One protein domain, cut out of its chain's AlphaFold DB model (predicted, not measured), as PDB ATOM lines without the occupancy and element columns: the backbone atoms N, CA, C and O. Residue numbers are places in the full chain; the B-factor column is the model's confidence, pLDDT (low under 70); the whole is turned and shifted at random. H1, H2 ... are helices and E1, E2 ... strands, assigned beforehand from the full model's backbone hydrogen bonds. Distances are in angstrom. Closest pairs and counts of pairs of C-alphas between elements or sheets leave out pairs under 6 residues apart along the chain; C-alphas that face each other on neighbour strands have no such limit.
ATOM      1  N   ILE A   4      28.665  53.121  -9.757       96.50
ATOM      2  CA  ILE A   4      28.793  52.072  -8.748       96.50
ATOM      3  C   ILE A   4      27.650  51.076  -8.905       96.50
ATOM      4  O   ILE A   4      26.480  51.456  -8.971       96.50
ATOM      5  N   VAL A   5      27.986  49.790  -8.875       97.38
ATOM      6  CA  VAL A   5      27.018  48.703  -8.787       97.38
ATOM      7  C   VAL A   5      27.169  47.999  -7.443       97.38
ATOM      8  O   VAL A   5      28.223  47.446  -7.135       97.38
ATOM      9  N   PHE A   6      26.098  47.992  -6.652       98.50
ATOM     10  CA  PHE A   6      25.990  47.207  -5.425       98.50
ATOM     11  C   PHE A   6      25.284  45.882  -5.702       98.50
ATOM     12  O   PHE A   6      24.152  45.882  -6.179       98.50
ATOM     13  N   ILE A   7      25.897  44.751  -5.346       98.19
ATOM     14  CA  ILE A   7      25.210  43.448  -5.312       98.19
ATOM     15  C   ILE A   7      25.189  42.950  -3.868       98.19
ATOM     16  O   ILE A   7      26.217  42.593  -3.288       98.19
ATOM     17  N   HIS A   8      23.995  42.963  -3.280       96.81
ATOM     18  CA  HIS A   8      23.778  42.670  -1.867       96.81
ATOM     19  C   HIS A   8      23.892  41.169  -1.547       96.81
ATOM     20  O   HIS A   8      23.925  40.339  -2.447       96.81
ATOM     21  N   GLY A   9      23.900  40.812  -0.259       93.00
ATOM     22  CA  GLY A   9      23.845  39.425   0.215       93.00
ATOM     23  C   GLY A   9      22.424  38.854   0.349       93.00
ATOM     24  O   GLY A   9      21.426  39.465  -0.023       93.00
ATOM     25  N   VAL A  10      22.298  37.665   0.927       85.38
ATOM     26  CA  VAL A  10      20.994  37.039   1.236       85.38
ATOM     27  C   VAL A  10      20.171  37.850   2.253       85.38
ATOM     28  O   VAL A  10      20.667  38.788   2.865       85.38
ATOM     29  N   ASN A  11      18.903  37.480   2.457       81.69
ATOM     30  CA  ASN A  11      18.007  38.056   3.476       81.69
ATOM     31  C   ASN A  11      17.604  39.533   3.297       81.69
ATOM     32  O   ASN A  11      17.061  40.132   4.220       81.69
ATOM     33  N   ASN A  12      17.754  40.091   2.095       87.06
ATOM     34  CA  ASN A  12      17.357  41.472   1.787       87.06
ATOM     35  C   ASN A  12      15.905  41.630   1.270       87.06
ATOM     36  O   ASN A  12      15.530  42.680   0.760       87.06
ATOM     37  N   HIS A  13      15.067  40.593   1.383       81.44
ATOM     38  CA  HIS A  13      13.733  40.536   0.754       81.44
ATOM     39  C   HIS A  13      12.700  41.491   1.371       81.44
ATOM     40  O   HIS A  13      11.728  41.837   0.709       81.44
ATOM     41  N   ASN A  14      12.925  41.934   2.612       79.81
ATOM     42  CA  ASN A  14      12.083  42.923   3.295       79.81
ATOM     43  C   ASN A  14      12.512  44.374   3.024       79.81
ATOM     44  O   ASN A  14      11.908  45.297   3.566       79.81
ATOM     45  N   TYR A  15      13.553  44.584   2.215       80.38
ATOM     46  CA  TYR A  15      14.071  45.903   1.865       80.38
ATOM     47  C   TYR A  15      13.820  46.204   0.393       80.38
ATOM     48  O   TYR A  15      13.833  45.304  -0.448       80.38
ATOM     49  N   PHE A  16      13.652  47.482   0.075       84.56
ATOM     50  CA  PHE A  16      13.672  47.976  -1.294       84.56
ATOM     51  C   PHE A  16      15.118  48.235  -1.753       84.56
ATOM     52  O   PHE A  16      15.984  48.516  -0.916       84.56
ATOM     53  N   PRO A  17      15.391  48.223  -3.072       87.50
ATOM     54  CA  PRO A  17      16.701  48.588  -3.616       87.50
ATOM     55  C   PRO A  17      17.222  49.933  -3.083       87.50
ATOM     56  O   PRO A  17      18.382  50.029  -2.694       87.50
ATOM     57  N   SER A  18      16.345  50.935  -2.955       88.94
ATOM     58  CA  SER A  18      16.688  52.262  -2.423       88.94
ATOM     59  C   SER A  18      17.132  52.240  -0.956       88.94
ATOM     60  O   SER A  18      17.950  53.065  -0.552       88.94
ATOM     61  N   ASN A  19      16.646  51.290  -0.144       93.62
ATOM     62  CA  ASN A  19      17.115  51.133   1.235       93.62
ATOM     63  C   ASN A  19      18.561  50.628   1.271       93.62
ATOM     64  O   ASN A  19      19.353  51.103   2.085       93.62
ATOM     65  N   ILE A  20      18.905  49.686   0.387       95.00
ATOM     66  CA  ILE A  20      20.262  49.136   0.269       95.00
ATOM     67  C   ILE A  20      21.209  50.216  -0.249       95.00
ATOM     68  O   ILE A  20      22.252  50.439   0.358       95.00
ATOM     69  N   GLU A  21      20.810  50.921  -1.313       96.69
ATOM     70  CA  GLU A  21      21.558  52.043  -1.885       96.69
ATOM     71  C   GLU A  21      21.912  53.080  -0.817       96.69
ATOM     72  O   GLU A  21      23.091  53.351  -0.588       96.69
ATOM     73  N   ALA A  22      20.901  53.601  -0.113       96.06
ATOM     74  CA  ALA A  22      21.092  54.620   0.911       96.06
ATOM     75  C   ALA A  22      21.976  54.129   2.067       96.06
ATOM     76  O   ALA A  22      22.839  54.870   2.539       96.06
ATOM     77  N   SER A  23      21.792  52.880   2.510       96.38
ATOM     78  CA  SER A  23      22.557  52.322   3.630       96.38
ATOM     79  C   SER A  23      24.026  52.130   3.265       96.38
ATOM     80  O   SER A  23      24.904  52.629   3.964       96.38
ATOM     81  N   TRP A  24      24.306  51.459   2.144       97.69
ATOM     82  CA  TRP A  24      25.679  51.195   1.708       97.69
ATOM     83  C   TRP A  24      26.413  52.490   1.373       97.69
ATOM     84  O   TRP A  24      27.572  52.651   1.753       97.69
ATOM     85  N   TRP A  25      25.726  53.442   0.737       96.94
ATOM     86  CA  TRP A  25      26.275  54.771   0.505       96.94
ATOM     87  C   TRP A  25      26.623  55.486   1.817       96.94
ATOM     88  O   TRP A  25      27.725  56.018   1.950       96.94
ATOM     89  N   SER A  26      25.733  55.448   2.816       96.50
ATOM     90  CA  SER A  26      26.015  56.018   4.140       96.50
ATOM     91  C   SER A  26      27.237  55.371   4.785       96.50
ATOM     92  O   SER A  26      28.101  56.083   5.291       96.50
ATOM     93  N   PHE A  27      27.363  54.041   4.726       96.56
ATOM     94  CA  PHE A  27      28.504  53.324   5.304       96.56
ATOM     95  C   PHE A  27      29.828  53.698   4.635       96.56
ATOM     96  O   PHE A  27      30.826  53.879   5.329       96.56
ATOM     97  N   LEU A  28      29.837  53.879   3.312       95.44
ATOM     98  CA  LEU A  28      31.012  54.365   2.588       95.44
ATOM     99  C   LEU A  28      31.407  55.775   3.025       95.44
ATOM    100  O   LEU A  28      32.567  56.018   3.350       95.44
ATOM    101  N   VAL A  29      30.442  56.692   3.098       95.75
ATOM    102  CA  VAL A  29      30.689  58.070   3.541       95.75
ATOM    103  C   VAL A  29      31.142  58.113   5.008       95.75
ATOM    104  O   VAL A  29      32.023  58.898   5.360       95.75
ATOM    105  N   GLU A  30      30.578  57.270   5.875       95.56
ATOM    106  CA  GLU A  30      31.036  57.083   7.258       95.56
ATOM    107  C   GLU A  30      32.482  56.582   7.309       95.56
ATOM    108  O   GLU A  30      33.286  57.149   8.047       95.56
ATOM    109  N   GLY A  31      32.827  55.572   6.504       95.69
ATOM    110  CA  GLY A  31      34.191  55.060   6.374       95.69
ATOM    111  C   GLY A  31      35.165  56.140   5.907       95.69
ATOM    112  O   GLY A  31      36.231  56.317   6.493       95.69
ATOM    113  N   TRP A  32      34.772  56.956   4.926       96.56
ATOM    114  CA  TRP A  32      35.575  58.095   4.483       96.56
ATOM    115  C   TRP A  32      35.843  59.103   5.592       96.56
ATOM    116  O   TRP A  32      36.994  59.486   5.798       96.56
ATOM    117  N   ARG A  33      34.815  59.469   6.364       95.88
ATOM    118  CA  ARG A  33      34.977  60.357   7.524       95.88
ATOM    119  C   ARG A  33      35.883  59.742   8.590       95.88
ATOM    120  O   ARG A  33      36.773  60.426   9.079       95.88
ATOM    121  N   GLN A  34      35.686  58.466   8.920       95.50
ATOM    122  CA  GLN A  34      36.485  57.737   9.913       95.50
ATOM    123  C   GLN A  34      37.972  57.703   9.539       95.50
ATOM    124  O   GLN A  34      38.835  57.865  10.398       95.50
ATOM    125  N   HIS A  35      38.274  57.543   8.250       96.56
ATOM    126  CA  HIS A  35      39.639  57.414   7.739       96.56
ATOM    127  C   HIS A  35      40.256  58.725   7.242       96.56
ATOM    128  O   HIS A  35      41.371  58.696   6.710       96.56
ATOM    129  N   ASN A  36      39.574  59.855   7.463       96.56
ATOM    130  CA  ASN A  36      39.964  61.204   7.043       96.56
ATOM    131  C   ASN A  36      40.149  61.361   5.520       96.56
ATOM    132  O   ASN A  36      41.008  62.121   5.069       96.56
ATOM    133  N   PHE A  37      39.352  60.650   4.719       95.31
ATOM    134  CA  PHE A  37      39.227  60.923   3.287       95.31
ATOM    135  C   PHE A  37      38.329  62.152   3.062       95.31
ATOM    136  O   PHE A  37      37.407  62.419   3.836       95.31
ATOM    137  N   GLY A  38      38.633  62.939   2.025       90.12
ATOM    138  CA  GLY A  38      37.911  64.174   1.717       90.12
ATOM    139  C   GLY A  38      36.505  63.936   1.155       90.12
ATOM    140  O   GLY A  38      36.032  62.808   1.043       90.12
ATOM    141  N   ALA A  39      35.834  65.012   0.746       86.81
ATOM    142  CA  ALA A  39      34.633  64.886  -0.076       86.81
ATOM    143  C   ALA A  39      35.008  64.432  -1.496       86.81
ATOM    144  O   ALA A  39      36.088  64.758  -1.993       86.81
ATOM    145  N   ILE A  40      34.107  63.702  -2.151       89.69
ATOM    146  CA  ILE A  40      34.196  63.457  -3.593       89.69
ATOM    147  C   ILE A  40      33.548  64.627  -4.354       89.69
ATOM    148  O   ILE A  40      32.591  65.220  -3.847       89.69
ATOM    149  N   PRO A  41      34.035  64.977  -5.556       82.44
ATOM    150  CA  PRO A  41      33.560  66.152  -6.287       82.44
ATOM    151  C   PRO A  41      32.143  65.987  -6.852       82.44
ATOM    152  O   PRO A  41      31.391  66.956  -6.887       82.44
ATOM    153  N   ASN A  42      31.769  64.775  -7.277       86.19
ATOM    154  CA  ASN A  42      30.446  64.467  -7.818       86.19
ATOM    155  C   ASN A  42      29.964  63.112  -7.282       86.19
ATOM    156  O   ASN A  42      30.748  62.160  -7.301       86.19
ATOM    157  N   PRO A  43      28.701  62.984  -6.838       86.44
ATOM    158  CA  PRO A  43      28.152  61.684  -6.477       86.44
ATOM    159  C   PRO A  43      28.083  60.777  -7.721       86.44
ATOM    160  O   PRO A  43      27.732  61.257  -8.803       86.44
ATOM    161  N   PRO A  44      28.421  59.484  -7.599       93.69
ATOM    162  CA  PRO A  44      28.307  58.540  -8.701       93.69
ATOM    163  C   PRO A  44      26.840  58.203  -8.991       93.69
ATOM    164  O   PRO A  44      25.967  58.355  -8.138       93.69
ATOM    165  N   LYS A  45      26.577  57.670 -10.186       93.81
ATOM    166  CA  LYS A  45      25.363  56.880 -10.431       93.81
ATOM    167  C   LYS A  45      25.476  55.601  -9.604       93.81
ATOM    168  O   LYS A  45      26.522  54.956  -9.645       93.81
ATOM    169  N   ILE A  46      24.423  55.214  -8.888       95.75
ATOM    170  CA  ILE A  46      24.393  53.958  -8.132       95.75
ATOM    171  C   ILE A  46      23.296  53.060  -8.697       95.75
ATOM    172  O   ILE A  46      22.181  53.501  -8.962       95.75
ATOM    173  N   THR A  47      23.620  51.786  -8.899       95.62
ATOM    174  CA  THR A  47      22.658  50.746  -9.270       95.62
ATOM    175  C   THR A  47      22.750  49.609  -8.271       95.62
ATOM    176  O   THR A  47      23.839  49.141  -7.948       95.62
ATOM    177  N   VAL A  48      21.604  49.139  -7.787       96.88
ATOM    178  CA  VAL A  48      21.538  47.980  -6.895       96.88
ATOM    179  C   VAL A  48      21.073  46.772  -7.698       96.88
ATOM    180  O   VAL A  48      19.928  46.723  -8.148       96.88
ATOM    181  N   GLY A  49      21.947  45.778  -7.846       95.25
ATOM    182  CA  GLY A  49      21.629  44.454  -8.375       95.25
ATOM    183  C   GLY A  49      20.736  43.690  -7.401       95.25
ATOM    184  O   GLY A  49      21.202  42.821  -6.665       95.25
ATOM    185  N   TYR A  50      19.458  44.066  -7.346       91.44
ATOM    186  CA  TYR A  50      18.504  43.557  -6.371       91.44
ATOM    187  C   TYR A  50      17.866  42.245  -6.829       91.44
ATOM    188  O   TYR A  50      17.044  42.221  -7.742       91.44
ATOM    189  N   TYR A  51      18.190  41.147  -6.149       87.50
ATOM    190  CA  TYR A  51      17.679  39.808  -6.470       87.50
ATOM    191  C   TYR A  51      16.901  39.160  -5.314       87.50
ATOM    192  O   TYR A  51      16.445  38.018  -5.422       87.50
ATOM    193  N   ALA A  52      16.751  39.867  -4.188       83.62
ATOM    194  CA  ALA A  52      16.286  39.275  -2.938       83.62
ATOM    195  C   ALA A  52      14.873  38.680  -3.025       83.62
ATOM    196  O   ALA A  52      14.663  37.581  -2.517       83.62
ATOM    197  N   GLN A  53      13.926  39.357  -3.686       75.25
ATOM    198  CA  GLN A  53      12.559  38.840  -3.853       75.25
ATOM    199  C   GLN A  53      12.527  37.560  -4.688       75.25
ATOM    200  O   GLN A  53      11.893  36.585  -4.289       75.25
ATOM    201  N   ARG A  54      13.260  37.535  -5.808       77.81
ATOM    202  CA  ARG A  54      13.339  36.369  -6.696       77.81
ATOM    203  C   ARG A  54      13.919  35.156  -5.972       77.81
ATOM    204  O   ARG A  54      13.371  34.059  -6.060       77.81
ATOM    205  N   LEU A  55      14.994  35.360  -5.209       79.94
ATOM    206  CA  LEU A  55      15.606  34.296  -4.415       79.94
ATOM    207  C   LEU A  55      14.710  33.854  -3.252       79.94
ATOM    208  O   LEU A  55      14.565  32.659  -3.009       79.94
ATOM    209  N   TYR A  56      14.074  34.795  -2.552       73.69
ATOM    210  CA  TYR A  56      13.159  34.495  -1.452       73.69
ATOM    211  C   TYR A  56      11.947  33.683  -1.919       73.69
ATOM    212  O   TYR A  56      11.627  32.671  -1.296       73.69
ATOM    213  N   ALA A  57      11.325  34.067  -3.037       66.69
ATOM    214  CA  ALA A  57      10.215  33.331  -3.635       66.69
ATOM    215  C   ALA A  57      10.612  31.885  -3.973       66.69
ATOM    216  O   ALA A  57       9.887  30.954  -3.631       66.69
ATOM    217  N   GLY A 160      18.533  27.512 -13.536       70.62
ATOM    218  CA  GLY A 160      17.590  28.446 -14.176       70.62
ATOM    219  C   GLY A 160      17.388  29.744 -13.383       70.62
ATOM    220  O   GLY A 160      17.585  30.840 -13.900       70.62
ATOM    221  N   LEU A 161      17.052  29.624 -12.094       76.31
ATOM    222  CA  LEU A 161      17.019  30.734 -11.136       76.31
ATOM    223  C   LEU A 161      18.318  31.540 -11.139       76.31
ATOM    224  O   LEU A 161      18.262  32.763 -11.228       76.31
ATOM    225  N   ARG A 162      19.463  30.864 -11.027       84.62
ATOM    226  CA  ARG A 162      20.775  31.505 -11.014       84.62
ATOM    227  C   ARG A 162      21.015  32.336 -12.270       84.62
ATOM    228  O   ARG A 162      21.301  33.523 -12.150       84.62
ATOM    229  N   ASN A 163      20.824  31.741 -13.446       81.56
ATOM    230  CA  ASN A 163      20.960  32.429 -14.727       81.56
ATOM    231  C   ASN A 163      19.973  33.602 -14.830       81.56
ATOM    232  O   ASN A 163      20.326  34.659 -15.334       81.56
ATOM    233  N   GLY A 164      18.753  33.443 -14.311       79.50
ATOM    234  CA  GLY A 164      17.757  34.511 -14.267       79.50
ATOM    235  C   GLY A 164      18.142  35.677 -13.352       79.50
ATOM    236  O   GLY A 164      17.892  36.822 -13.709       79.50
ATOM    237  N   ILE A 165      18.759  35.405 -12.197       87.12
ATOM    238  CA  ILE A 165      19.298  36.434 -11.292       87.12
ATOM    239  C   ILE A 165      20.478  37.157 -11.948       87.12
ATOM    240  O   ILE A 165      20.511  38.384 -11.959       87.12
ATOM    241  N   GLU A 166      21.429  36.406 -12.508       89.00
ATOM    242  CA  GLU A 166      22.596  36.967 -13.198       89.00
ATOM    243  C   GLU A 166      22.161  37.844 -14.379       89.00
ATOM    244  O   GLU A 166      22.598  38.986 -14.484       89.00
ATOM    245  N   ARG A 167      21.233  37.358 -15.213       84.12
ATOM    246  CA  ARG A 167      20.677  38.107 -16.346       84.12
ATOM    247  C   ARG A 167      19.971  39.387 -15.912       84.12
ATOM    248  O   ARG A 167      20.269  40.437 -16.464       84.12
ATOM    249  N   GLN A 168      19.105  39.312 -14.901       86.38
ATOM    250  CA  GLN A 168      18.400  40.481 -14.373       86.38
ATOM    251  C   GLN A 168      19.384  41.582 -13.946       86.38
ATOM    252  O   GLN A 168      19.150  42.762 -14.190       86.38
ATOM    253  N   ILE A 169      20.489  41.207 -13.296       91.62
ATOM    254  CA  ILE A 169      21.509  42.171 -12.873       91.62
ATOM    255  C   ILE A 169      22.268  42.719 -14.086       91.62
ATOM    256  O   ILE A 169      22.500  43.922 -14.141       91.62
ATOM    257  N   MET A 170      22.611  41.881 -15.068       88.44
ATOM    258  CA  MET A 170      23.262  42.344 -16.298       88.44
ATOM    259  C   MET A 170      22.398  43.346 -17.077       88.44
ATOM    260  O   MET A 170      22.922  44.374 -17.481       88.44
ATOM    261  N   GLU A 171      21.090  43.104 -17.216       85.94
ATOM    262  CA  GLU A 171      20.131  44.019 -17.869       85.94
ATOM    263  C   GLU A 171      20.056  45.377 -17.152       85.94
ATOM    264  O   GLU A 171      20.112  46.434 -17.781       85.94
ATOM    265  N   LEU A 172      20.013  45.361 -15.813       86.12
ATOM    266  CA  LEU A 172      20.023  46.585 -15.004       86.12
ATOM    267  C   LEU A 172      21.292  47.422 -15.212       86.12
ATOM    268  O   LEU A 172      21.239  48.649 -15.126       86.12
ATOM    269  N   ILE A 173      22.432  46.766 -15.434       87.25
ATOM    270  CA  ILE A 173      23.727  47.428 -15.605       87.25
ATOM    271  C   ILE A 173      23.898  47.931 -17.044       87.25
ATOM    272  O   ILE A 173      24.345  49.064 -17.223       87.25
ATOM    273  N   SER A 174      23.499  47.136 -18.041       82.88
ATOM    274  CA  SER A 174      23.602  47.487 -19.463       82.88
ATOM    275  C   SER A 174      22.575  48.525 -19.906       82.88
ATOM    276  O   SER A 174      22.761  49.177 -20.930       82.88
ATOM    277  N   GLY A 175      21.493  48.702 -19.140       74.44
ATOM    278  CA  GLY A 175      20.383  49.583 -19.509       74.44
ATOM    279  C   GLY A 175      19.461  48.983 -20.574       74.44
ATOM    280  O   GLY A 175      18.545  49.667 -21.037       74.44
ATOM    281  N   ILE A 176      19.669  47.713 -20.938       73.38
ATOM    282  CA  ILE A 176      18.786  46.973 -21.839       73.38
ATOM    283  C   ILE A 176      17.447  46.765 -21.131       73.38
ATOM    284  O   ILE A 176      17.378  46.209 -20.037       73.38
ATOM    285  N   SER A 177      16.380  47.251 -21.760       59.19
ATOM    286  CA  SER A 177      15.023  47.195 -21.203       59.19
ATOM    287  C   SER A 177      14.165  46.091 -21.828       59.19
ATOM    288  O   SER A 177      13.133  45.739 -21.255       59.19
ATOM    289  N   ASP A 178      14.564  45.550 -22.984       61.97
ATOM    290  CA  ASP A 178      13.859  44.456 -23.652       61.97
ATOM    291  C   ASP A 178      14.466  43.097 -23.244       61.97
ATOM    292  O   ASP A 178      15.617  42.810 -23.576       61.97
ATOM    293  N   PRO A 179      13.710  42.215 -22.561       58.00
ATOM    294  CA  PRO A 179      14.188  40.889 -22.167       58.00
ATOM    295  C   PRO A 179      14.446  39.937 -23.351       58.00
ATOM    296  O   PRO A 179      14.933  38.824 -23.138       58.00
ATOM    297  N   MET A 180      14.112  40.314 -24.586       66.25
ATOM    298  CA  MET A 180      14.444  39.555 -25.798       66.25
ATOM    299  C   MET A 180      15.682  40.089 -26.521       66.25
ATOM    300  O   MET A 180      16.227  39.387 -27.374       66.25
ATOM    301  N   GLU A 181      16.157  41.285 -26.171       69.50
ATOM    302  CA  GLU A 181      17.383  41.840 -26.733       69.50
ATOM    303  C   GLU A 181      18.606  41.084 -26.174       69.50
ATOM    304  O   GLU A 181      18.691  40.831 -24.962       69.50
ATOM    305  N   PRO A 182      19.548  40.655 -27.033       69.94
ATOM    306  CA  PRO A 182      20.769  40.015 -26.574       69.94
ATOM    307  C   PRO A 182      21.626  41.015 -25.794       69.94
ATOM    308  O   PRO A 182      21.897  42.122 -26.249       69.94
ATOM    309  N   ILE A 183      22.107  40.603 -24.619       73.25
ATOM    310  CA  ILE A 183      23.117  41.372 -23.891       73.25
ATOM    311  C   ILE A 183      24.448  41.105 -24.594       73.25
ATOM    312  O   ILE A 183      25.058  40.050 -24.408       73.25
ATOM    313  N   GLU A 184      24.858  42.030 -25.456       71.12
ATOM    314  CA  GLU A 184      26.118  41.918 -26.197       71.12
ATOM    315  C   GLU A 184      27.308  42.410 -25.364       71.12
ATOM    316  O   GLU A 184      28.374  41.808 -25.435       71.12
ATOM    317  N   ASN A 185      27.109  43.431 -24.517       71.12
ATOM    318  CA  ASN A 185      28.107  43.975 -23.588       71.12
ATOM    319  C   ASN A 185      27.443  44.429 -22.272       71.12
ATOM    320  O   ASN A 185      26.297  44.883 -22.273       71.12
ATOM    321  N   LEU A 186      28.162  44.343 -21.146       74.56
ATOM    322  CA  LEU A 186      27.624  44.733 -19.832       74.56
ATOM    323  C   LEU A 186      27.483  46.256 -19.658       74.56
ATOM    324  O   LEU A 186      26.530  46.689 -19.027       74.56
ATOM    325  N   SER A 187      28.435  47.051 -20.156       74.62
ATOM    326  CA  SER A 187      28.385  48.524 -20.243       74.62
ATOM    327  C   SER A 187      29.679  49.050 -20.873       74.62
ATOM    328  O   SER A 187      30.758  48.520 -20.594       74.62
ATOM    329  N   ASP A 188      29.588  50.130 -21.654       78.50
ATOM    330  CA  ASP A 188      30.759  50.883 -22.132       78.50
ATOM    331  C   ASP A 188      31.310  51.867 -21.081       78.50
ATOM    332  O   ASP A 188      32.464  52.320 -21.186       78.50
ATOM    333  N   GLU A 189      30.494  52.202 -20.072       86.31
ATOM    334  CA  GLU A 189      30.862  53.050 -18.937       86.31
ATOM    335  C   GLU A 189      31.648  52.243 -17.886       86.31
ATOM    336  O   GLU A 189      31.266  51.112 -17.577       86.31
ATOM    337  N   PRO A 190      32.722  52.801 -17.292       91.06
ATOM    338  CA  PRO A 190      33.445  52.138 -16.210       91.06
ATOM    339  C   PRO A 190      32.563  51.884 -14.984       91.06
ATOM    340  O   PRO A 190      31.960  52.813 -14.439       91.06
ATOM    341  N   ILE A 191      32.543  50.634 -14.521       93.75
ATOM    342  CA  ILE A 191      31.742  50.186 -13.380       93.75
ATOM    343  C   ILE A 191      32.641  49.817 -12.202       93.75
ATOM    344  O   ILE A 191      33.513  48.956 -12.300       93.75
ATOM    345  N   ILE A 192      32.371  50.414 -11.045       96.94
ATOM    346  CA  ILE A 192      32.917  49.971  -9.761       96.94
ATOM    347  C   ILE A 192      31.926  48.975  -9.161       96.94
ATOM    348  O   ILE A 192      30.818  49.344  -8.771       96.94
ATOM    349  N   LEU A 193      32.319  47.707  -9.083       97.69
ATOM    350  CA  LEU A 193      31.465  46.635  -8.589       97.69
ATOM    351  C   LEU A 193      31.775  46.355  -7.116       97.69
ATOM    352  O   LEU A 193      32.890  45.969  -6.779       97.69
ATOM    353  N   ILE A 194      30.793  46.521  -6.230       98.62
ATOM    354  CA  ILE A 194      30.940  46.271  -4.791       98.62
ATOM    355  C   ILE A 194      29.900  45.240  -4.375       98.62
ATOM    356  O   ILE A 194      28.700  45.403  -4.597       98.62
ATOM    357  N   THR A 195      30.363  44.147  -3.783       98.56
ATOM    358  CA  THR A 195      29.538  42.960  -3.564       98.56
ATOM    359  C   THR A 195      29.729  42.394  -2.171       98.56
ATOM    360  O   THR A 195      30.820  42.469  -1.609       98.56
ATOM    361  N   HIS A 196      28.671  41.808  -1.612       97.44
ATOM    362  CA  HIS A 196      28.690  41.249  -0.258       97.44
ATOM    363  C   HIS A 196      28.084  39.848  -0.207       97.44
ATOM    364  O   HIS A 196      27.072  39.589  -0.860       97.44
ATOM    365  N   SER A 197      28.681  38.950   0.584       93.94
ATOM    366  CA  SER A 197      28.152  37.602   0.834       93.94
ATOM    367  C   SER A 197      27.830  36.862  -0.478       93.94
ATOM    368  O   SER A 197      28.677  36.801  -1.373       93.94
ATOM    369  N   LEU A 198      26.618  36.320  -0.653       93.12
ATOM    370  CA  LEU A 198      26.176  35.679  -1.904       93.12
ATOM    371  C   LEU A 198      26.299  36.593  -3.139       93.12
ATOM    372  O   LEU A 198      26.584  36.103  -4.231       93.12
ATOM    373  N   GLY A 199      26.168  37.910  -2.972       96.12
ATOM    374  CA  GLY A 199      26.389  38.888  -4.033       96.12
ATOM    375  C   GLY A 199      27.798  38.830  -4.625       96.12
ATOM    376  O   GLY A 199      27.961  39.089  -5.814       96.12
ATOM    377  N   THR A 200      28.808  38.418  -3.848       96.06
ATOM    378  CA  THR A 200      30.179  38.210  -4.359       96.06
ATOM    379  C   THR A 200      30.247  37.036  -5.337       96.06
ATOM    380  O   THR A 200      30.937  37.116  -6.350       96.06
ATOM    381  N   VAL A 201      29.482  35.970  -5.076       92.62
ATOM    382  CA  VAL A 201      29.390  34.796  -5.956       92.62
ATOM    383  C   VAL A 201      28.685  35.170  -7.254       92.62
ATOM    384  O   VAL A 201      29.166  34.826  -8.331       92.62
ATOM    385  N   ILE A 202      27.582  35.916  -7.146       93.69
ATOM    386  CA  ILE A 202      26.821  36.425  -8.292       93.69
ATOM    387  C   ILE A 202      27.688  37.344  -9.152       93.69
ATOM    388  O   ILE A 202      27.797  37.123 -10.355       93.69
ATOM    389  N   GLY A 203      28.337  38.339  -8.539       94.31
ATOM    390  CA  GLY A 203      29.207  39.283  -9.238       94.31
ATOM    391  C   GLY A 203      30.368  38.585  -9.940       94.31
ATOM    392  O   GLY A 203      30.606  38.839 -11.115       94.31
ATOM    393  N   TYR A 204      31.034  37.642  -9.266       93.06
ATOM    394  CA  TYR A 204      32.112  36.875  -9.886       93.06
ATOM    395  C   TYR A 204      31.618  36.066 -11.086       93.06
ATOM    396  O   TYR A 204      32.185  36.178 -12.165       93.06
ATOM    397  N   ARG A 205      30.526  35.304 -10.942       90.06
ATOM    398  CA  ARG A 205      29.963  34.510 -12.046       90.06
ATOM    399  C   ARG A 205      29.520  35.366 -13.227       90.06
ATOM    400  O   ARG A 205      29.765  34.985 -14.367       90.06
ATOM    401  N   MET A 206      28.918  36.520 -12.952       89.50
ATOM    402  CA  MET A 206      28.538  37.495 -13.969       89.50
ATOM    403  C   MET A 206      29.761  37.970 -14.763       89.50
ATOM    404  O   MET A 206      29.715  37.983 -15.985       89.50
ATOM    405  N   LEU A 207      30.872  38.286 -14.091       90.06
ATOM    406  CA  LEU A 207      32.113  38.717 -14.744       90.06
ATOM    407  C   LEU A 207      32.820  37.614 -15.543       90.06
ATOM    408  O   LEU A 207      33.635  37.926 -16.405       90.06
ATOM    409  N   LEU A 208      32.523  36.339 -15.284       87.19
ATOM    410  CA  LEU A 208      33.016  35.215 -16.093       87.19
ATOM    411  C   LEU A 208      32.137  34.936 -17.317       87.19
ATOM    412  O   LEU A 208      32.506  34.120 -18.157       87.19
ATOM    413  N   ASN A 209      30.977  35.585 -17.431       83.81
ATOM    414  CA  ASN A 209      30.138  35.460 -18.612       83.81
ATOM    415  C   ASN A 209      30.861  36.077 -19.830       83.81
ATOM    416  O   ASN A 209      31.397  37.182 -19.702       83.81
ATOM    417  N   PRO A 210      30.865  35.425 -21.010       82.50
ATOM    418  CA  PRO A 210      31.428  35.993 -22.237       82.50
ATOM    419  C   PRO A 210      30.922  37.407 -22.567       82.50
ATOM    420  O   PRO A 210      31.715  38.264 -22.943       82.50
ATOM    421  N   THR A 211      29.637  37.685 -22.337       80.88
ATOM    422  CA  THR A 211      29.023  39.012 -22.514       80.88
ATOM    423  C   THR A 211      29.649  40.090 -21.625       80.88
ATOM    424  O   THR A 211      29.631  41.275 -21.954       80.88
ATOM    425  N   ALA A 212      30.195  39.710 -20.470       84.62
ATOM    426  CA  ALA A 212      30.810  40.662 -19.559       84.62
ATOM    427  C   ALA A 212      32.259  40.991 -19.939       84.62
ATOM    428  O   ALA A 212      32.782  41.960 -19.411       84.62
ATOM    429  N   GLN A 213      32.906  40.243 -20.842       85.62
ATOM    430  CA  GLN A 213      34.354  40.344 -21.102       85.62
ATOM    431  C   GLN A 213      34.815  41.680 -21.689       85.62
ATOM    432  O   GLN A 213      35.974  42.057 -21.539       85.62
ATOM    433  N   SER A 214      33.917  42.405 -22.346       84.62
ATOM    434  CA  SER A 214      34.157  43.751 -22.871       84.62
ATOM    435  C   SER A 214      33.932  44.859 -21.837       84.62
ATOM    436  O   SER A 214      34.243  46.021 -22.108       84.62
ATOM    437  N   ALA A 215      33.384  44.526 -20.663       88.19
ATOM    438  CA  ALA A 215      33.069  45.493 -19.624       88.19
ATOM    439  C   ALA A 215      34.338  46.129 -19.052       88.19
ATOM    440  O   ALA A 215      35.351  45.464 -18.834       88.19
ATOM    441  N   LYS A 216      34.256  47.417 -18.722       91.25
ATOM    442  CA  LYS A 216      35.329  48.130 -18.023       91.25
ATOM    443  C   LYS A 216      35.061  48.100 -16.526       91.25
ATOM    444  O   LYS A 216      34.239  48.874 -16.037       91.25
ATOM    445  N   VAL A 217      35.752  47.228 -15.796       94.31
ATOM    446  CA  VAL A 217      35.609  47.119 -14.335       94.31
ATOM    447  C   VAL A 217      36.908  47.564 -13.651       94.31
ATOM    448  O   VAL A 217      37.732  46.726 -13.278       94.31
ATOM    449  N   PRO A 218      37.132  48.882 -13.466       95.81
ATOM    450  CA  PRO A 218      38.352  49.393 -12.832       95.81
ATOM    451  C   PRO A 218      38.539  48.887 -11.394       95.81
ATOM    452  O   PRO A 218      39.660  48.800 -10.892       95.81
ATOM    453  N   LEU A 219      37.445  48.548 -10.709       97.75
ATOM    454  CA  LEU A 219      37.489  48.083  -9.331       97.75
ATOM    455  C   LEU A 219      36.381  47.072  -9.046       97.75
ATOM    456  O   LEU A 219      35.197  47.387  -9.169       97.75
ATOM    457  N   PHE A 220      36.778  45.886  -8.590       97.88
ATOM    458  CA  PHE A 220      35.888  44.878  -8.023       97.88
ATOM    459  C   PHE A 220      36.204  44.673  -6.539       97.88
ATOM    460  O   PHE A 220      37.338  44.370  -6.162       97.88
ATOM    461  N   ILE A 221      35.199  44.855  -5.686       98.50
ATOM    462  CA  ILE A 221      35.293  44.664  -4.243       98.50
ATOM    463  C   ILE A 221      34.373  43.529  -3.810       98.50
ATOM    464  O   ILE A 221      33.163  43.548  -4.062       98.50
ATOM    465  N   THR A 222      34.953  42.566  -3.102       98.19
ATOM    466  CA  THR A 222      34.228  41.482  -2.440       98.19
ATOM    467  C   THR A 222      34.319  41.639  -0.927       98.19
ATOM    468  O   THR A 222      35.404  41.822  -0.381       98.19
ATOM    469  N   LEU A 223      33.172  41.585  -0.254       97.62
ATOM    470  CA  LEU A 223      33.033  41.787   1.188       97.62
ATOM    471  C   LEU A 223      32.414  40.536   1.807       97.62
ATOM    472  O   LEU A 223      31.334  40.122   1.376       97.62
ATOM    473  N   GLY A 224      33.080  39.925   2.787       93.94
ATOM    474  CA  GLY A 224      32.577  38.701   3.422       93.94
ATOM    475  C   GLY A 224      32.242  37.629   2.377       93.94
ATOM    476  O   GLY A 224      31.119  37.126   2.323       93.94
ATOM    477  N   SER A 225      33.183  37.327   1.478       93.56
ATOM    478  CA  SER A 225      32.932  36.438   0.341       93.56
ATOM    479  C   SER A 225      33.012  34.952   0.711       93.56
ATOM    480  O   SER A 225      34.060  34.503   1.167       93.56
ATOM    481  N   PRO A 226      31.981  34.136   0.418       89.81
ATOM    482  CA  PRO A 226      32.059  32.686   0.568       89.81
ATOM    483  C   PRO A 226      32.703  31.988  -0.646       89.81
ATOM    484  O   PRO A 226      32.681  30.761  -0.721       89.81
ATOM    485  N   LEU A 227      33.254  32.719  -1.627       88.69
ATOM    486  CA  LEU A 227      33.845  32.137  -2.845       88.69
ATOM    487  C   LEU A 227      35.003  31.163  -2.560       88.69
ATOM    488  O   LEU A 227      35.247  30.241  -3.341       88.69
ATOM    489  N   SER A 228      35.704  31.342  -1.438       84.69
ATOM    490  CA  SER A 228      36.757  30.436  -0.969       84.69
ATOM    491  C   SER A 228      36.227  29.051  -0.585       84.69
ATOM    492  O   SER A 228      36.963  28.065  -0.681       84.69
ATOM    493  N   LEU A 229      34.945  28.931  -0.232       82.00
ATOM    494  CA  LEU A 229      34.353  27.698   0.274       82.00
ATOM    495  C   LEU A 229      34.225  26.636  -0.818       82.00
ATOM    496  O   LEU A 229      33.685  26.863  -1.902       82.00
ATOM    497  N   LYS A 230      34.642  25.405  -0.502       72.75
ATOM    498  CA  LYS A 230      34.655  24.278  -1.454       72.75
ATOM    499  C   LYS A 230      33.302  24.004  -2.113       72.75
ATOM    500  O   LYS A 230      33.266  23.569  -3.260       72.75
ATOM    501  N   PHE A 231      32.191  24.196  -1.400       70.12
ATOM    502  CA  PHE A 231      30.866  23.959  -1.975       70.12
ATOM    503  C   PHE A 231      30.457  25.065  -2.959       70.12
ATOM    504  O   PHE A 231      29.854  24.748  -3.981       70.12
ATOM    505  N   MET A 232      30.860  26.319  -2.718       75.56
ATOM    506  CA  MET A 232      30.677  27.418  -3.674       75.56
ATOM    507  C   MET A 232      31.518  27.182  -4.928       75.56
ATOM    508  O   MET A 232      31.047  27.364  -6.042       75.56
ATOM    509  N   GLN A 233      32.733  26.647  -4.784       72.38
ATOM    510  CA  GLN A 233      33.568  26.304  -5.941       72.38
ATOM    511  C   GLN A 233      32.924  25.266  -6.876       72.38
ATOM    512  O   GLN A 233      33.207  25.266  -8.074       72.38
ATOM    513  N   LYS A 234      32.052  24.386  -6.360       67.88
ATOM    514  CA  LYS A 234      31.305  23.425  -7.190       67.88
ATOM    515  C   LYS A 234      30.214  24.103  -8.018       67.88
ATOM    516  O   LYS A 234      29.995  23.691  -9.154       67.88
ATOM    517  N   SER A 235      29.556  25.132  -7.483       66.75
ATOM    518  CA  SER A 235      28.498  25.861  -8.198       66.75
ATOM    519  C   SER A 235      29.035  26.797  -9.281       66.75
ATOM    520  O   SER A 235      28.295  27.191 -10.182       66.75
ATOM    521  N   LEU A 236      30.335  27.104  -9.252       68.75
ATOM    522  CA  LEU A 236      31.010  27.823 -10.328       68.75
ATOM    523  C   LEU A 236      31.086  27.010 -11.636       68.75
ATOM    524  O   LEU A 236      31.307  27.608 -12.672       68.75
ATOM    525  N   ASP A 237      30.846  25.691 -11.634       63.88
ATOM    526  CA  ASP A 237      30.969  24.825 -12.824       63.88
ATOM    527  C   ASP A 237      32.328  25.000 -13.541       63.88
ATOM    528  O   ASP A 237      32.413  25.159 -14.757       63.88
ATOM    529  N   ARG A 238      33.425  24.969 -12.760       59.16
ATOM    530  CA  ARG A 238      34.818  25.226 -13.205       59.16
ATOM    531  C   ARG A 238      35.299  24.352 -14.377       59.16
ATOM    532  O   ARG A 238      36.371  24.605 -14.902       59.16
ATOM    533  N   LYS A 239      34.560  23.300 -14.748       52.09
ATOM    534  CA  LYS A 239      34.858  22.460 -15.921       52.09
ATOM    535  C   LYS A 239      34.354  23.069 -17.234       52.09
ATOM    536  O   LYS A 239      34.933  22.771 -18.269       52.09
ATOM    537  N   ASN A 240      33.297  23.880 -17.170       48.28
ATOM    538  CA  ASN A 240      32.669  24.545 -18.315       48.28
ATOM    539  C   ASN A 240      32.988  26.044 -18.374       48.28
ATOM    540  O   ASN A 240      32.794  26.668 -19.411       48.28
ATOM    541  N   LEU A 241      33.479  26.625 -17.276       53.06
ATOM    542  CA  LEU A 241      34.166  27.906 -17.333       53.06
ATOM    543  C   LEU A 241      35.515  27.670 -18.017       53.06
ATOM    544  O   LEU A 241      36.486  27.287 -17.365       53.06
ATOM    545  N   GLU A 242      35.582  27.886 -19.333       51.12
ATOM    546  CA  GLU A 242      36.851  28.270 -19.953       51.12
ATOM    547  C   GLU A 242      37.443  29.364 -19.059       51.12
ATOM    548  O   GLU A 242      36.704  30.278 -18.689       51.12
ATOM    549  N   PHE A 243      38.695  29.202 -18.603       55.06
ATOM    550  CA  PHE A 243      39.375  30.048 -17.606       55.06
ATOM    551  C   PHE A 243      39.528  31.495 -18.098       55.06
ATOM    552  O   PHE A 243      40.624  31.987 -18.359       55.06
ATOM    553  N   THR A 244      38.403  32.171 -18.241       65.56
ATOM    554  CA  THR A 244      38.287  33.536 -18.687       65.56
ATOM    555  C   THR A 244      38.534  34.367 -17.449       65.56
ATOM    556  O   THR A 244      37.843  34.228 -16.439       65.56
ATOM    557  N   GLN A 245      39.603  35.150 -17.479       81.62
ATOM    558  CA  GLN A 245      39.909  36.063 -16.390       81.62
ATOM    559  C   GLN A 245      38.786  37.113 -16.362       81.62
ATOM    560  O   GLN A 245      38.454  37.640 -17.421       81.62
ATOM    561  N   PRO A 246      38.168  37.411 -15.204       88.38
ATOM    562  CA  PRO A 246      37.206  38.500 -15.124       88.38
ATOM    563  C   PRO A 246      37.884  39.804 -15.586       88.38
ATOM    564  O   PRO A 246      39.053  40.018 -15.249       88.38
ATOM    565  N   PRO A 247      37.185  40.685 -16.323       90.56
ATOM    566  CA  PRO A 247      37.757  41.905 -16.898       90.56
ATOM    567  C   PRO A 247      37.886  43.013 -15.842       90.56
ATOM    568  O   PRO A 247      37.291  44.085 -15.944       90.56
ATOM    569  N   VAL A 248      38.635  42.719 -14.777       93.56
ATOM    570  CA  VAL A 248      38.838  43.587 -13.615       93.56
ATOM    571  C   VAL A 248      40.265  44.116 -13.593       93.56
ATOM    572  O   VAL A 248      41.220  43.346 -13.679       93.56
ATOM    573  N   GLU A 249      40.430  45.428 -13.437       94.94
ATOM    574  CA  GLU A 249      41.768  46.031 -13.329       94.94
ATOM    575  C   GLU A 249      42.346  45.863 -11.919       94.94
ATOM    576  O   GLU A 249      43.523  45.541 -11.747       94.94
ATOM    577  N   ARG A 250      41.508  46.051 -10.891       96.75
ATOM    578  CA  ARG A 250      41.875  45.833  -9.488       96.75
ATOM    579  C   ARG A 250      40.783  45.062  -8.760       96.75
ATOM    580  O   ARG A 250      39.627  45.481  -8.745       96.75
ATOM    581  N   TRP A 251      41.170  43.987  -8.076       97.69
ATOM    582  CA  TRP A 251      40.281  43.229  -7.195       97.69
ATOM    583  C   TRP A 251      40.766  43.296  -5.748       97.69
ATOM    584  O   TRP A 251      41.878  42.872  -5.426       97.69
ATOM    585  N   ILE A 252      39.914  43.828  -4.872       98.19
ATOM    586  CA  ILE A 252      40.117  43.850  -3.423       98.19
ATOM    587  C   ILE A 252      39.095  42.946  -2.732       98.19
ATOM    588  O   ILE A 252      37.893  43.056  -2.962       98.19
ATOM    589  N   ASN A 253      39.575  42.074  -1.849       98.12
ATOM    590  CA  ASN A 253      38.744  41.253  -0.983       98.12
ATOM    591  C   ASN A 253      38.923  41.686   0.472       98.12
ATOM    592  O   ASN A 253      40.028  41.591   1.007       98.12
ATOM    593  N   ILE A 254      37.840  42.129   1.109       97.94
ATOM    594  CA  ILE A 254      37.794  42.373   2.551       97.94
ATOM    595  C   ILE A 254      37.075  41.198   3.204       97.94
ATOM    596  O   ILE A 254      35.929  40.892   2.860       97.94
ATOM    597  N   HIS A 255      37.734  40.549   4.153       94.69
ATOM    598  CA  HIS A 255      37.156  39.455   4.925       94.69
ATOM    599  C   HIS A 255      37.498  39.606   6.406       94.69
ATOM    600  O   HIS A 255      38.414  40.337   6.759       94.69
ATOM    601  N   ASP A 256      36.783  38.905   7.274       89.25
ATOM    602  CA  ASP A 256      37.162  38.751   8.676       89.25
ATOM    603  C   ASP A 256      37.532  37.287   8.913       89.25
ATOM    604  O   ASP A 256      36.791  36.388   8.525       89.25
ATOM    605  N   VAL A 257      38.680  37.041   9.545       85.88
ATOM    606  CA  VAL A 257      39.148  35.688   9.893       85.88
ATOM    607  C   VAL A 257      38.206  34.957  10.855       85.88
ATOM    608  O   VAL A 257      38.218  33.732  10.909       85.88
ATOM    609  N   GLU A 258      37.382  35.695  11.598       80.88
ATOM    610  CA  GLU A 258      36.375  35.167  12.519       80.88
ATOM    611  C   GLU A 258      34.952  35.159  11.924       80.88
ATOM    612  O   GLU A 258      33.989  34.820  12.617       80.88
ATOM    613  N   ASP A 259      34.780  35.513  10.645       82.62
ATOM    614  CA  ASP A 259      33.491  35.386   9.965       82.62
ATOM    615  C   ASP A 259      33.155  33.910   9.698       82.62
ATOM    616  O   ASP A 259      33.611  33.275   8.744       82.62
ATOM    617  N   VAL A 260      32.281  33.371  10.543       75.81
ATOM    618  CA  VAL A 260      31.817  31.982  10.495       75.81
ATOM    619  C   VAL A 260      31.057  31.610   9.220       75.81
ATOM    620  O   VAL A 260      30.951  30.425   8.906       75.81
ATOM    621  N   VAL A 261      30.507  32.581   8.482       74.81
ATOM    622  CA  VAL A 261      29.764  32.307   7.240       74.81
ATOM    623  C   VAL A 261      30.726  32.014   6.091       74.81
ATOM    624  O   VAL A 261      30.425  31.190   5.226       74.81
ATOM    625  N   THR A 262      31.886  32.668   6.088       78.94
ATOM    626  CA  THR A 262      32.914  32.551   5.041       78.94
ATOM    627  C   THR A 262      34.102  31.697   5.464       78.94
ATOM    628  O   THR A 262      34.966  31.406   4.640       78.94
ATOM    629  N   LEU A 263      34.131  31.288   6.736       79.94
ATOM    630  CA  LEU A 263      35.261  30.638   7.404       79.94
ATOM    631  C   LEU A 263      36.541  31.488   7.393       79.94
ATOM    632  O   LEU A 263      37.623  30.963   7.629       79.94
ATOM    633  N   GLY A 264      36.416  32.787   7.105       77.56
ATOM    634  CA  GLY A 264      37.519  33.735   7.137       77.56
ATOM    635  C   GLY A 264      38.646  33.480   6.137       77.56
ATOM    636  O   GLY A 264      39.728  34.045   6.291       77.56
ATOM    637  N   ASP A 265      38.410  32.667   5.108       83.44
ATOM    638  CA  ASP A 265      39.419  32.316   4.111       83.44
ATOM    639  C   ASP A 265      39.621  33.429   3.070       83.44
ATOM    640  O   ASP A 265      38.670  33.968   2.498       83.44
ATOM    641  N   SER A 266      40.882  33.705   2.729       91.12
ATOM    642  CA  SER A 266      41.240  34.599   1.624       91.12
ATOM    643  C   SER A 266      40.886  34.014   0.244       91.12
ATOM    644  O   SER A 266      40.863  32.797   0.023       91.12
ATOM    645  N   LEU A 267      40.678  34.892  -0.740       92.56
ATOM    646  CA  LEU A 267      40.481  34.515  -2.140       92.56
ATOM    647  C   LEU A 267      41.832  34.383  -2.850       92.56
ATOM    648  O   LEU A 267      42.658  35.293  -2.824       92.56
ATOM    649  N   THR A 268      42.063  33.238  -3.487       89.75
ATOM    650  CA  THR A 268      43.342  32.880  -4.111       89.75
ATOM    651  C   THR A 268      43.110  32.173  -5.440       89.75
ATOM    652  O   THR A 268      42.025  31.651  -5.705       89.75
ATOM    653  N   GLU A 269      44.163  32.044  -6.242       86.56
ATOM    654  CA  GLU A 269      44.116  31.270  -7.485       86.56
ATOM    655  C   GLU A 269      43.667  29.820  -7.239       86.56
ATOM    656  O   GLU A 269      42.842  29.272  -7.970       86.56
ATOM    657  N   ARG A 270      44.118  29.210  -6.136       83.25
ATOM    658  CA  ARG A 270      43.698  27.857  -5.756       83.25
ATOM    659  C   ARG A 270      42.193  27.786  -5.498       83.25
ATOM    660  O   ARG A 270      41.536  26.839  -5.941       83.25
ATOM    661  N   THR A 271      41.645  28.762  -4.779       82.44
ATOM    662  CA  THR A 271      40.236  28.729  -4.385       82.44
ATOM    663  C   THR A 271      39.316  29.113  -5.534       82.44
ATOM    664  O   THR A 271      38.381  28.368  -5.813       82.44
ATOM    665  N   ILE A 272      39.609  30.185  -6.270       85.12
ATOM    666  CA  ILE A 272      38.670  30.717  -7.271       85.12
ATOM    667  C   ILE A 272      39.180  30.701  -8.713       85.12
ATOM    668  O   ILE A 272      38.382  30.860  -9.630       85.12
ATOM    669  N   GLY A 273      40.466  30.424  -8.942       81.38
ATOM    670  CA  GLY A 273      41.066  30.364 -10.283       81.38
ATOM    671  C   GLY A 273      41.621  31.695 -10.782       81.38
ATOM    672  O   GLY A 273      41.964  31.791 -11.952       81.38
ATOM    673  N   PHE A 274      41.706  32.700  -9.909       84.44
ATOM    674  CA  PHE A 274      42.210  34.031 -10.231       84.44
ATOM    675  C   PHE A 274      43.301  34.455  -9.241       84.44
ATOM    676  O   PHE A 274      43.127  34.349  -8.023       84.44
ATOM    677  N   SER A 275      44.435  34.913  -9.767       86.94
ATOM    678  CA  SER A 275      45.556  35.474  -9.003       86.94
ATOM    679  C   SER A 275      45.495  37.004  -8.984       86.94
ATOM    680  O   SER A 275      44.906  37.600  -9.873       86.94
ATOM    681  N   GLY A 276      46.165  37.658  -8.030       89.56
ATOM    682  CA  GLY A 276      46.256  39.131  -8.006       89.56
ATOM    683  C   GLY A 276      45.157  39.835  -7.204       89.56
ATOM    684  O   GLY A 276      44.980  41.042  -7.329       89.56
ATOM    685  N   ILE A 277      44.440  39.095  -6.355       95.50
ATOM    686  CA  ILE A 277      43.445  39.649  -5.430       95.50
ATOM    687  C   ILE A 277      44.161  40.182  -4.191       95.50
ATOM    688  O   ILE A 277      44.835  39.427  -3.481       95.50
ATOM    689  N   ALA A 278      43.990  41.468  -3.902       97.56
ATOM    690  CA  ALA A 278      44.473  42.061  -2.663       97.56
ATOM    691  C   ALA A 278      43.511  41.698  -1.522       97.56
ATOM    692  O   ALA A 278      42.384  42.188  -1.473       97.56
ATOM    693  N   ASN A 279      43.942  40.802  -0.633       97.56
ATOM    694  CA  ASN A 279      43.150  40.342   0.505       97.56
ATOM    695  C   ASN A 279      43.505  41.142   1.760       97.56
ATOM    696  O   ASN A 279      44.680  41.231   2.117       97.56
ATOM    697  N   TYR A 280      42.491  41.665   2.443       97.62
ATOM    698  CA  TYR A 280      42.635  42.373   3.708       97.62
ATOM    699  C   TYR A 280      41.692  41.774   4.742       97.62
ATOM    700  O   TYR A 280      40.494  41.635   4.494       97.62
ATOM    701  N   SER A 281      42.255  41.420   5.896       93.69
ATOM    702  CA  SER A 281      41.529  40.762   6.979       93.69
ATOM    703  C   SER A 281      41.196  41.684   8.159       93.69
ATOM    704  O   SER A 281      40.647  41.244   9.168       93.69
ATOM    705  N   THR A 282      41.608  42.953   8.088       91.19
ATOM    706  CA  THR A 282      41.452  43.921   9.176       91.19
ATOM    707  C   THR A 282      40.114  44.636   9.044       91.19
ATOM    708  O   THR A 282      39.953  45.526   8.211       91.19
ATOM    709  N   VAL A 283      39.157  44.249   9.887       91.75
ATOM    710  CA  VAL A 283      37.828  44.862   9.969       91.75
ATOM    711  C   VAL A 283      37.620  45.404  11.381       91.75
ATOM    712  O   VAL A 283      37.829  44.699  12.368       91.75
ATOM    713  N   GLU A 284      37.248  46.680  11.474       90.75
ATOM    714  CA  GLU A 284      36.966  47.351  12.744       90.75
ATOM    715  C   GLU A 284      35.473  47.261  13.064       90.75
ATOM    716  O   GLU A 284      34.634  47.626  12.239       90.75
ATOM    717  N   TYR A 285      35.158  46.817  14.280       89.56
ATOM    718  CA  TYR A 285      33.793  46.595  14.752       89.56
ATOM    719  C   TYR A 285      33.418  47.569  15.866       89.56
ATOM    720  O   TYR A 285      34.249  47.941  16.695       89.56
ATOM    721  N   GLN A 286      32.151  47.962  15.886       87.38
ATOM    722  CA  GLN A 286      31.507  48.707  16.963       87.38
ATOM    723  C   GLN A 286      30.582  47.781  17.763       87.38
ATOM    724  O   GLN A 286      30.224  46.691  17.311       87.38
ATOM    725  N   ASP A 287      30.182  48.217  18.960       80.75
ATOM    726  CA  ASP A 287      29.260  47.454  19.802       80.75
ATOM    727  C   ASP A 287      27.957  47.142  19.048       80.75
ATOM    728  O   ASP A 287      27.236  48.042  18.614       80.75
ATOM    729  N   GLY A 288      27.656  45.847  18.920       77.88
ATOM    730  CA  GLY A 288      26.473  45.344  18.221       77.88
ATOM    731  C   GLY A 288      26.680  44.995  16.745       77.88
ATOM    732  O   GLY A 288      25.745  44.476  16.139       77.88
ATOM    733  N   ASP A 289      27.866  45.223  16.172       84.44
ATOM    734  CA  ASP A 289      28.159  44.786  14.804       84.44
ATOM    735  C   ASP A 289      28.288  43.248  14.719       84.44
ATOM    736  O   ASP A 289      28.903  42.597  15.569       84.44
ATOM    737  N   GLU A 290      27.740  42.657  13.651       85.62
ATOM    738  CA  GLU A 290      27.949  41.245  13.314       85.62
ATOM    739  C   GLU A 290      29.140  41.086  12.358       85.62
ATOM    740  O   GLU A 290      29.296  41.845  11.401       85.62
ATOM    741  N   ARG A 291      29.940  40.027  12.545       84.69
ATOM    742  CA  ARG A 291      31.130  39.748  11.714       84.69
ATOM    743  C   ARG A 291      30.847  39.468  10.246       84.69
ATOM    744  O   ARG A 291      31.759  39.539   9.444       84.69
ATOM    745  N   HIS A 292      29.616  39.123   9.885       88.81
ATOM    746  CA  HIS A 292      29.242  38.942   8.483       88.81
ATOM    747  C   HIS A 292      28.494  40.157   7.918       88.81
ATOM    748  O   HIS A 292      28.106  40.150   6.751       88.81
ATOM    749  N   ASP A 293      28.256  41.201   8.717       90.44
ATOM    750  CA  ASP A 293      27.552  42.383   8.239       90.44
ATOM    751  C   ASP A 293      28.422  43.186   7.262       90.44
ATOM    752  O   ASP A 293      29.649  43.265   7.367       90.44
ATOM    753  N   VAL A 294      27.775  43.799   6.279       95.12
ATOM    754  CA  VAL A 294      28.440  44.569   5.229       95.12
ATOM    755  C   VAL A 294      29.006  45.889   5.751       95.12
ATOM    756  O   VAL A 294      30.003  46.387   5.226       95.12
ATOM    757  N   ARG A 295      28.393  46.464   6.793       95.88
ATOM    758  CA  ARG A 295      28.744  47.792   7.306       95.88
ATOM    759  C   ARG A 295      30.204  47.885   7.782       95.88
ATOM    760  O   ARG A 295      30.896  48.776   7.281       95.88
ATOM    761  N   PRO A 296      30.710  47.010   8.676       95.94
ATOM    762  CA  PRO A 296      32.117  47.035   9.086       95.94
ATOM    763  C   PRO A 296      33.078  46.866   7.903       95.94
ATOM    764  O   PRO A 296      34.069  47.582   7.791       95.94
ATOM    765  N   HIS A 297      32.736  45.981   6.962       96.56
ATOM    766  CA  HIS A 297      33.553  45.692   5.784       96.56
ATOM    767  C   HIS A 297      33.665  46.887   4.827       96.56
ATOM    768  O   HIS A 297      34.755  47.179   4.342       96.56
ATOM    769  N   LEU A 298      32.567  47.608   4.563       96.06
ATOM    770  CA  LEU A 298      32.593  48.824   3.733       96.06
ATOM    771  C   LEU A 298      33.392  49.955   4.389       96.06
ATOM    772  O   LEU A 298      34.089  50.709   3.704       96.06
ATOM    773  N   LYS A 299      33.307  50.063   5.718       96.56
ATOM    774  CA  LYS A 299      34.044  51.053   6.513       96.56
ATOM    775  C   LYS A 299      35.515  50.693   6.717       96.56
ATOM    776  O   LYS A 299      36.274  51.548   7.175       96.56
ATOM    777  N   ALA A 300      35.931  49.468   6.390       96.75
ATOM    778  CA  ALA A 300      37.328  49.065   6.456       96.75
ATOM    779  C   ALA A 300      38.187  50.017   5.616       96.75
ATOM    780  O   ALA A 300      37.788  50.457   4.528       96.75
ATOM    781  N   ARG A 301      39.370  50.354   6.136       96.81
ATOM    782  CA  ARG A 301      40.221  51.406   5.573       96.81
ATOM    783  C   ARG A 301      40.535  51.151   4.107       96.81
ATOM    784  O   ARG A 301      40.486  52.077   3.302       96.81
ATOM    785  N   GLU A 302      40.844  49.911   3.763       97.81
ATOM    786  CA  GLU A 302      41.273  49.494   2.437       97.81
ATOM    787  C   GLU A 302      40.129  49.531   1.424       97.81
ATOM    788  O   GLU A 302      40.338  50.033   0.320       97.81
ATOM    789  N   ALA A 303      38.914  49.113   1.802       96.81
ATOM    790  CA  ALA A 303      37.728  49.292   0.959       96.81
ATOM    791  C   ALA A 303      37.407  50.778   0.761       96.81
ATOM    792  O   ALA A 303      37.287  51.244  -0.372       96.81
ATOM    793  N   SER A 304      37.334  51.538   1.856       96.00
ATOM    794  CA  SER A 304      37.034  52.972   1.826       96.00
ATOM    795  C   SER A 304      38.031  53.746   0.960       96.00
ATOM    796  O   SER A 304      37.618  54.514   0.089       96.00
ATOM    797  N   LYS A 305      39.335  53.498   1.142       97.00
ATOM    798  CA  LYS A 305      40.411  54.097   0.344       97.00
ATOM    799  C   LYS A 305      40.263  53.752  -1.131       97.00
ATOM    800  O   LYS A 305      40.315  54.635  -1.980       97.00
ATOM    801  N   ALA A 306      40.075  52.469  -1.424       97.25
ATOM    802  CA  ALA A 306      40.017  51.976  -2.784       97.25
ATOM    803  C   ALA A 306      38.878  52.601  -3.592       97.25
ATOM    804  O   ALA A 306      39.081  52.972  -4.747       97.25
ATOM    805  N   ILE A 307      37.705  52.716  -2.972       96.38
ATOM    806  CA  ILE A 307      36.518  53.309  -3.589       96.38
ATOM    807  C   ILE A 307      36.695  54.820  -3.713       96.38
ATOM    808  O   ILE A 307      36.360  55.371  -4.753       96.38
ATOM    809  N   TYR A 308      37.253  55.484  -2.694       96.00
ATOM    810  CA  TYR A 308      37.536  56.918  -2.756       96.00
ATOM    811  C   TYR A 308      38.437  57.253  -3.950       96.00
ATOM    812  O   TYR A 308      38.053  58.056  -4.793       96.00
ATOM    813  N   GLU A 309      39.579  56.568  -4.072       94.81
ATOM    814  CA  GLU A 309      40.519  56.747  -5.185       94.81
ATOM    815  C   GLU A 309      39.853  56.509  -6.546       94.81
ATOM    816  O   GLU A 309      40.061  57.285  -7.473       94.81
ATOM    817  N   ALA A 310      39.019  55.472  -6.665       94.25
ATOM    818  CA  ALA A 310      38.322  55.155  -7.910       94.25
ATOM    819  C   ALA A 310      37.243  56.184  -8.300       94.25
ATOM    820  O   ALA A 310      36.840  56.223  -9.457       94.25
ATOM    821  N   LEU A 311      36.761  56.998  -7.355       93.50
ATOM    822  CA  LEU A 311      35.769  58.052  -7.605       93.50
ATOM    823  C   LEU A 311      36.386  59.443  -7.795       93.50
ATOM    824  O   LEU A 311      35.693  60.352  -8.257       93.50
ATOM    825  N   THR A 312      37.642  59.639  -7.391       90.44
ATOM    826  CA  THR A 312      38.340  60.930  -7.496       90.44
ATOM    827  C   THR A 312      39.351  61.002  -8.631       90.44
ATOM    828  O   THR A 312      39.757  62.111  -8.982       90.44
ATOM    829  N   ASN A 313      39.773  59.853  -9.159       80.38
ATOM    830  CA  ASN A 313      40.623  59.753 -10.345       80.38
ATOM    831  C   ASN A 313      39.780  59.791 -11.622       80.38
ATOM    832  O   ASN A 313      40.264  60.391 -12.605       80.38
TER     833      ASN A 313
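This is residues 4 to 57 and 160 to 313 of the 313 residues of an uncharacterized protein of Marinobacter segnicrescens (UniProt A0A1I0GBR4). A twisted sheet of six parallel strands makes the core, with H1, H7 and H8 covering one face and H4 the other. H3 grazes the sheet with residues 169 to 173, while H2, H5 and H6 lie off it. The printed part has 208 residues with eight named helices and six named strands, in the order E1 H1 E2 H2 H3 E3 H4 E4 H5 E5 H6 E6 H7 H8; the class is mixed, helices and strands. It is compact and rounded, with a radius of gyration of the C-alphas of 16.2 A and spans of 46 by 38 by 35 A.

E1, residues 4 to 7, begins at C-alpha 4 (28.793, 52.072, -8.748). H1, residues 17 to 34, is 25.7 A long. E2 is residues 45 to 48 and H2 52 to 57. H3, residues 160 to 174, is 20.7 A long. E3, residues 191 to 196, is 16.2 A long, and H4, residues 198 to 207, 14.5 A. E4 is residues 219 to 223, H5 230 to 235, E5 251 to 254, H6 269 to 272, E6 277 to 280 and H7 294 to 299. H8, residues 301 to 312, is 16.3 A long and ends at C-alpha 312 (38.340, 60.930, -7.496).

The sheet runs E2 E1 E3 E4 E5 E6, and its twist of C-alphas up to 4.4 A off the best plane is only just strong. Within hydrogen-bond range are N 6 and O 47 at 2.8 A between E1 and E2, N 5 and O 192 at 2.9 A between E1 and E3, N 221 and O 193 at 2.8 A between E4 and E3, N 252 and O 220 at 2.9 A between E5 and E4, and N 253 and O 278 at 2.8 A between E5 and E6. E1, H1, E2; E3, H4, E4; E4, H5, E5; and E5, H6, E6 are strand-helix-strand units, parallel neighbours joined through a helix, with right-handed crossovers. Helices on both faces make three layers: H1, height 11.2 A over the sheet, H7, 8.1 A, and H8, 9.7 A, share one face, and H4, 8.4 A, is on the opposite face. H1 touches H7 at Gly 31 and Lys 299, their closest C-alphas, 4.0 A apart. Residues 166 to 170 of H3 touch H4, with the C-alphas of Glu 166 and Met 206 closest at 6.0 A. H2 is close to H3 but not clearly touching, at 7.5 A between the C-alphas of Arg 54 and Ile 165. H5 and H6 only just touch, with 3 pairs of C-alphas within 8 A, the closest being Gln 233 and Ile 272 at 6.9 A. Every O i to N i+4 pair is within hydrogen-bond range in H1, H2, H3, H4, H7 and H8; H5 has 1 of 2, and H6 is too short for such a pair.

The two C-alphas farthest apart, those of Met 180 and Asp 287, are 48.6 A apart. Residues 58 to 159 are not printed, and C-alphas 57 and 160 across this cut are 13.8 A apart. The links H3 to E3, H4 to E4, H5 to E5, E5 to H6 and E6 to H7 are long. The mean pLDDT of the printed part is 86.8, with residue 57, residues 177 to 182 and residues 234 to 244 under 70.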